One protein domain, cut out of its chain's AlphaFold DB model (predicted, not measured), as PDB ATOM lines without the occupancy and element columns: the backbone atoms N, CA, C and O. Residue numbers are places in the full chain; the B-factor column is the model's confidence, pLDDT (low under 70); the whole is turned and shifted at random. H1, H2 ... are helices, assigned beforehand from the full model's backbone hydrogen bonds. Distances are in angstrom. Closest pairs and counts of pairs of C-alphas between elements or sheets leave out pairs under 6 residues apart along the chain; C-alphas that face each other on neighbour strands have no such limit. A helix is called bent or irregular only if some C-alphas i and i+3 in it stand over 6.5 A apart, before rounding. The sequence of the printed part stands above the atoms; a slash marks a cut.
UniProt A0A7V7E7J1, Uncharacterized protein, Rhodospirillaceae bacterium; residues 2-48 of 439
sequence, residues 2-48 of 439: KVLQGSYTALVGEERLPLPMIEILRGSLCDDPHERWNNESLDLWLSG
ATOM      1  N   LYS A   2     -20.774 -10.982 140.658       79.69
ATOM      2  CA  LYS A   2     -21.046 -10.194 139.427       79.69
ATOM      3  C   LYS A   2     -22.463 -10.354 138.871       79.69
ATOM      4  O   LYS A   2     -23.146  -9.370 138.644       79.69
ATOM      5  N   VAL A   3     -22.917 -11.594 138.714       79.31
ATOM      6  CA  VAL A   3     -24.248 -11.935 138.175       79.31
ATOM      7  C   VAL A   3     -25.401 -11.234 138.910       79.31
ATOM      8  O   VAL A   3     -26.399 -10.894 138.282       79.31
ATOM      9  N   LEU A   4     -25.245 -11.014 140.218       78.25
ATOM     10  CA  LEU A   4     -26.268 -10.461 141.104       78.25
ATOM     11  C   LEU A   4     -26.159  -8.949 141.302       78.25
ATOM     12  O   LEU A   4     -27.167  -8.273 141.470       78.25
ATOM     13  N   GLN A   5     -24.930  -8.438 141.357       81.00
ATOM     14  CA  GLN A   5     -24.637  -7.076 141.815       81.00
ATOM     15  C   GLN A   5     -24.104  -6.164 140.699       81.00
ATOM     16  O   GLN A   5     -23.937  -4.963 140.912       81.00
ATOM     17  N   GLY A   6     -23.844  -6.733 139.523       84.38
ATOM     18  CA  GLY A   6     -23.254  -6.070 138.368       84.38
ATOM     19  C   GLY A   6     -21.726  -5.987 138.409       84.38
ATOM     20  O   GLY A   6     -21.097  -6.203 139.450       84.38
ATOM     21  N   SER A   7     -21.117  -5.683 137.260       87.81
ATOM     22  CA  SER A   7     -19.656  -5.607 137.101       87.81
ATOM     23  C   SER A   7     -19.022  -4.519 137.965       87.81
ATOM     24  O   SER A   7     -18.018  -4.793 138.618       87.81
ATOM     25  N   TYR A   8     -19.618  -3.322 138.028       88.50
ATOM     26  CA  TYR A   8     -19.115  -2.234 138.878       88.50
ATOM     27  C   TYR A   8     -18.994  -2.674 140.344       88.50
ATOM     28  O   TYR A   8     -17.910  -2.631 140.914       88.50
ATOM     29  N   THR A   9     -20.089  -3.152 140.941       88.19
ATOM     30  CA  THR A   9     -20.120  -3.543 142.359       88.19
ATOM     31  C   THR A   9     -19.208  -4.732 142.639       88.19
ATOM     32  O   THR A   9     -18.564  -4.776 143.677       88.19
ATOM     33  N   ALA A  10     -19.115  -5.689 141.713       88.44
ATOM     34  CA  ALA A  10     -18.257  -6.857 141.891       88.44
ATOM     35  C   ALA A  10     -16.756  -6.536 141.836       88.44
ATOM     36  O   ALA A  10     -15.976  -7.266 142.440       88.44
ATOM     37  N   LEU A  11     -16.355  -5.489 141.107       88.31
ATOM     38  CA  LEU A  11     -14.954  -5.065 141.001       88.31
ATOM     39  C   LEU A  11     -14.572  -4.031 142.065       88.31
ATOM     40  O   LEU A  11     -13.488  -4.114 142.629       88.31
ATOM     41  N   VAL A  12     -15.449  -3.059 142.328       88.38
ATOM     42  CA  VAL A  12     -15.189  -1.958 143.271       88.38
ATOM     43  C   VAL A  12     -15.511  -2.358 144.714       88.38
ATOM     44  O   VAL A  12     -14.879  -1.870 145.647       88.38
ATOM     45  N   GLY A  13     -16.479  -3.251 144.923       85.81
ATOM     46  CA  GLY A  13     -16.919  -3.650 146.255       85.81
ATOM     47  C   GLY A  13     -17.431  -2.459 147.068       85.81
ATOM     48  O   GLY A  13     -18.272  -1.688 146.603       85.81
ATOM     49  N   GLU A  14     -16.912  -2.321 148.287       86.44
ATOM     50  CA  GLU A  14     -17.271  -1.253 149.232       86.44
ATOM     51  C   GLU A  14     -16.275  -0.076 149.230       86.44
ATOM     52  O   GLU A  14     -16.372   0.823 150.069       86.44
ATOM     53  N   GLU A  15     -15.324  -0.054 148.288       89.00
ATOM     54  CA  GLU A  15     -14.295   0.985 148.217       89.00
ATOM     55  C   GLU A  15     -14.879   2.378 147.955       89.00
ATOM     56  O   GLU A  15     -15.760   2.590 147.111       89.00
ATOM     57  N   ARG A  16     -14.352   3.374 148.675       86.88
ATOM     58  CA  ARG A  16     -14.797   4.768 148.561       86.88
ATOM     59  C   ARG A  16     -13.977   5.499 147.511       86.88
ATOM     60  O   ARG A  16     -12.856   5.926 147.767       86.88
ATOM     61  N   LEU A  17     -14.571   5.690 146.339       89.31
ATOM     62  CA  LEU A  17     -13.915   6.334 145.203       89.31
ATOM     63  C   LEU A  17     -14.319   7.815 145.059       89.31
ATOM     64  O   LEU A  17     -15.458   8.176 145.376       89.31
ATOM     65  N   PRO A  18     -13.439   8.693 144.538       90.38
ATOM     66  CA  PRO A  18     -13.815  10.055 144.168       90.38
ATOM     67  C   PRO A  18     -14.935  10.073 143.117       90.38
ATOM     68  O   PRO A  18     -14.941   9.256 142.197       90.38
ATOM     69  N   LEU A  19     -15.848  11.048 143.199       84.12
ATOM     70  CA  LEU A  19     -17.011  11.155 142.300       84.12
ATOM     71  C   LEU A  19     -16.678  11.076 140.795       84.12
ATOM     72  O   LEU A  19     -17.388  10.353 140.098       84.12
ATOM     73  N   PRO A  20     -15.627  11.746 140.270       85.75
ATOM     74  CA  PRO A  20     -15.270  11.618 138.855       85.75
ATOM     75  C   PRO A  20     -14.915  10.180 138.458       85.75
ATOM     76  O   PRO A  20     -15.249   9.742 137.364       85.75
ATOM     77  N   MET A  21     -14.289   9.430 139.369       87.94
ATOM     78  CA  MET A  21     -13.904   8.040 139.137       87.94
ATOM     79  C   MET A  21     -15.119   7.107 139.175       87.94
ATOM     80  O   MET A  21     -15.207   6.180 138.380       87.94
ATOM     81  N   ILE A  22     -16.098   7.381 140.044       88.88
ATOM     82  CA  ILE A  22     -17.367   6.637 140.072       88.88
ATOM     83  C   ILE A  22     -18.111   6.778 138.740       88.88
ATOM     84  O   ILE A  22     -18.651   5.796 138.240       88.88
ATOM     85  N   GLU A  23     -18.148   7.985 138.174       88.06
ATOM     86  CA  GLU A  23     -18.877   8.277 136.937       88.06
ATOM     87  C   GLU A  23     -18.319   7.475 135.754       88.06
ATOM     88  O   GLU A  23     -19.059   6.712 135.134       88.06
ATOM     89  N   ILE A  24     -17.003   7.556 135.523       90.00
ATOM     90  CA  ILE A  24     -16.344   6.793 134.457       90.00
ATOM     91  C   ILE A  24     -16.417   5.281 134.697       90.00
ATOM     92  O   ILE A  24     -16.662   4.526 133.757       90.00
ATOM     93  N   LEU A  25     -16.249   4.811 135.938       90.31
ATOM     94  CA  LEU A  25     -16.303   3.379 136.241       90.31
ATOM     95  C   LEU A  25     -17.715   2.816 136.071       90.31
ATOM     96  O   LEU A  25     -17.865   1.737 135.515       90.31
ATOM     97  N   ARG A  26     -18.767   3.526 136.488       88.25
ATOM     98  CA  ARG A  26     -20.151   3.100 136.213       88.25
ATOM     99  C   ARG A  26     -20.477   3.154 134.723       88.25
ATOM    100  O   ARG A  26     -21.180   2.276 134.235       88.25
ATOM    101  N   GLY A  27     -19.933   4.145 134.020       89.75
ATOM    102  CA  GLY A  27     -19.997   4.283 132.568       89.75
ATOM    103  C   GLY A  27     -19.437   3.087 131.810       89.75
ATOM    104  O   GLY A  27     -20.128   2.437 131.026       89.75
ATOM    105  N   SER A  28     -18.172   2.789 132.076       89.38
ATOM    106  CA  SER A  28     -17.389   1.752 131.398       89.38
ATOM    107  C   SER A  28     -17.708   0.331 131.868       89.38
ATOM    108  O   SER A  28     -17.657  -0.601 131.069       89.38
ATOM    109  N   LEU A  29     -18.082   0.147 133.140       89.00
ATOM    110  CA  LEU A  29     -18.420  -1.158 133.725       89.00
ATOM    111  C   LEU A  29     -19.928  -1.446 133.727       89.00
ATOM    112  O   LEU A  29     -20.372  -2.352 134.434       89.00
ATOM    113  N   CYS A  30     -20.731  -0.696 132.967       88.38
ATOM    114  CA  CYS A  30     -22.140  -1.029 132.778       88.38
ATOM    115  C   CYS A  30     -22.262  -2.399 132.093       88.38
ATOM    116  O   CYS A  30     -21.619  -2.651 131.072       88.38
ATOM    117  N   ASP A  31     -23.063  -3.315 132.643       82.25
ATOM    118  CA  ASP A  31     -23.217  -4.658 132.070       82.25
ATOM    119  C   ASP A  31     -24.027  -4.661 130.769       82.25
ATOM    120  O   ASP A  31     -23.795  -5.527 129.929       82.25
ATOM    121  N   ASP A  32     -24.923  -3.687 130.589       81.00
ATOM    122  CA  ASP A  32     -25.709  -3.490 129.370       81.00
ATOM    123  C   ASP A  32     -24.838  -2.809 128.296       81.00
ATOM    124  O   ASP A  32     -24.465  -1.644 128.474       81.00
ATOM    125  N   PRO A  33     -24.483  -3.495 127.192       80.19
ATOM    126  CA  PRO A  33     -23.624  -2.924 126.158       80.19
ATOM    127  C   PRO A  33     -24.210  -1.676 125.490       80.19
ATOM    128  O   PRO A  33     -23.441  -0.844 125.024       80.19
ATOM    129  N   HIS A  34     -25.540  -1.527 125.454       81.69
ATOM    130  CA  HIS A  34     -26.195  -0.374 124.829       81.69
ATOM    131  C   HIS A  34     -26.142   0.884 125.700       81.69
ATOM    132  O   HIS A  34     -26.204   1.996 125.182       81.69
ATOM    133  N   GLU A  35     -26.030   0.715 127.017       84.38
ATOM    134  CA  GLU A  35     -25.886   1.822 127.968       84.38
ATOM    135  C   GLU A  35     -24.418   2.079 128.340       84.38
ATOM    136  O   GLU A  35     -24.086   3.154 128.842       84.38
ATOM    137  N   ARG A  36     -23.529   1.104 128.109       89.19
ATOM    138  CA  ARG A  36     -22.095   1.224 128.386       89.19
ATOM    139  C   ARG A  36     -21.488   2.365 127.579       89.19
ATOM    140  O   ARG A  36     -21.742   2.519 126.388       89.19
ATOM    141  N   TRP A  37     -20.647   3.155 128.239       91.62
ATOM    142  CA  TRP A  37     -19.962   4.266 127.593       91.62
ATOM    143  C   TRP A  37     -19.102   3.784 126.427       91.62
ATOM    144  O   TRP A  37     -18.301   2.858 126.565       91.62
ATOM    145  N   ASN A  38     -19.270   4.458 125.295       90.69
ATOM    146  CA  ASN A  38     -18.432   4.333 124.115       90.69
ATOM    147  C   ASN A  38     -17.405   5.484 124.083       90.69
ATOM    148  O   ASN A  38     -17.311   6.284 125.019       90.69
ATOM    149  N   ASN A  39     -16.640   5.578 122.994       92.44
ATOM    150  CA  ASN A  39     -15.622   6.618 122.827       92.44
ATOM    151  C   ASN A  39     -16.210   8.039 122.887       92.44
ATOM    152  O   ASN A  39     -15.622   8.910 123.514       92.44
ATOM    153  N   GLU A  40     -17.401   8.257 122.327       92.38
ATOM    154  CA  GLU A  40     -18.070   9.563 122.359       92.38
ATOM    155  C   GLU A  40     -18.448   9.974 123.790       92.38
ATOM    156  O   GLU A  40     -18.192  11.104 124.210       92.38
ATOM    157  N   SER A  41     -19.003   9.048 124.578       91.44
ATOM    158  CA  SER A  41     -19.283   9.284 125.998       91.44
ATOM    159  C   SER A  41     -18.012   9.645 126.774       91.44
ATOM    160  O   SER A  41     -18.032  10.544 127.617       91.44
ATOM    161  N   LEU A  42     -16.893   8.979 126.476       90.94
ATOM    162  CA  LEU A  42     -15.604   9.279 127.098       90.94
ATOM    163  C   LEU A  42     -15.092  10.673 126.711       90.94
ATOM    164  O   LEU A  42     -14.655  11.408 127.595       90.94
ATOM    165  N   ASP A  43     -15.206  11.075 125.445       93.50
ATOM    166  CA  ASP A  43     -14.802  12.408 124.975       93.50
ATOM    167  C   ASP A  43     -15.638  13.527 125.619       93.50
ATOM    168  O   ASP A  43     -15.114  14.556 126.067       93.50
ATOM    169  N   LEU A  44     -16.953  13.320 125.736       92.25
ATOM    170  CA  LEU A  44     -17.839  14.246 126.444       92.25
ATOM    171  C   LEU A  44     -17.447  14.371 127.921       92.25
ATOM    172  O   LEU A  44     -17.379  15.480 128.451       92.25
ATOM    173  N   TRP A  45     -17.131  13.257 128.576       91.62
ATOM    174  CA  TRP A  45     -16.683  13.275 129.965       91.62
ATOM    175  C   TRP A  45     -15.326  13.978 130.135       91.62
ATOM    176  O   TRP A  45     -15.181  14.828 131.016       91.62
ATOM    177  N   LEU A  46     -14.356  13.703 129.254       91.31
ATOM    178  CA  LEU A  46     -13.035  14.346 129.250       91.31
ATOM    179  C   LEU A  46     -13.115  15.860 129.013       91.31
ATOM    180  O   LEU A  46     -12.337  16.615 129.594       91.31
ATOM    181  N   SER A  47     -14.084  16.318 128.217       93.44
ATOM    182  CA  SER A  47     -14.357  17.749 128.001       93.44
ATOM    183  C   SER A  47     -15.107  18.429 129.161       93.44
ATOM    184  O   SER A  47     -15.456  19.606 129.076       93.44
ATOM    185  N   GLY A  48     -15.326  17.718 130.273       88.06
ATOM    186  CA  GLY A  48     -15.930  18.246 131.497       88.06
ATOM    187  C   GLY A  48     -17.456  18.149 131.540       88.06
ATOM    188  O   GLY A  48     -18.071  18.632 132.497       88.06
TER     189      GLY A  48
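What this domain is: This is residues 2 to 48 of the 439 residues of an uncharacterized protein of Rhodospirillaceae bacterium (UniProt A0A7V7E7J1). Three short helices stand in a flat, loosely set row, with the irregular H1 at one side, H2 in the middle and H3 at the other side. The chain passes along the row in a zigzag, H2 and H3 side by side and running opposite ways, while H1 is tilted to H2. The printed part has 47 residues with three named helices in the order H1, H2, H3 and no named strand; its class is all helix. It is only just compact, close to loose, with a radius of gyration of the C-alphas of 11.2 A, and it spans 31 by 25 by 9 A.

How they stand to each other: Begin with H1, residues 2 to 12, the longest helix by residues with 11, and look from it to H2, residues 19 to 28: the two are close but not clearly touching. Their closest C-alphas are those of Tyr 8 and Arg 26, 6.1 A apart, and they run opposite ways at a steep tilt of 43 degrees. Next look from H2 to H3, residues 39 to 46; these too are close but not clearly touching, the closest C-alphas being those of Ile 24 and Leu 42, 7.8 A apart. H2 and H3 run opposite ways at a shallow tilt of 1 degrees. H1 and H3 are apart. In H2 and H3 every O i to N i+4 pair is within hydrogen-bond range; in H1 4 of 7 are.

Where its parts are: Find C-alpha 2 at (-21.046, -10.194, 139.427), where H1 begins; it measures 10.8 A to C-alpha 12. H1 is irregular, with C-alphas 4 and 7 9.1 A apart. H2 runs 14.4 A from C-alpha 19 at (-17.011, 11.155, 142.300) to C-alpha 28. H3 runs 10.4 A from C-alpha 39 to C-alpha 46 at (-13.035, 14.346, 129.250).

The domain as a whole: The two C-alphas farthest apart, those of Leu 4 and Ser 47, are 33.3 A apart. The printed part has no cut, and its links, H1 to H2 with 6 residues and H2 to H3 with 10, are short. The mean pLDDT of the printed part is 87.6, and no printed residue is under 70.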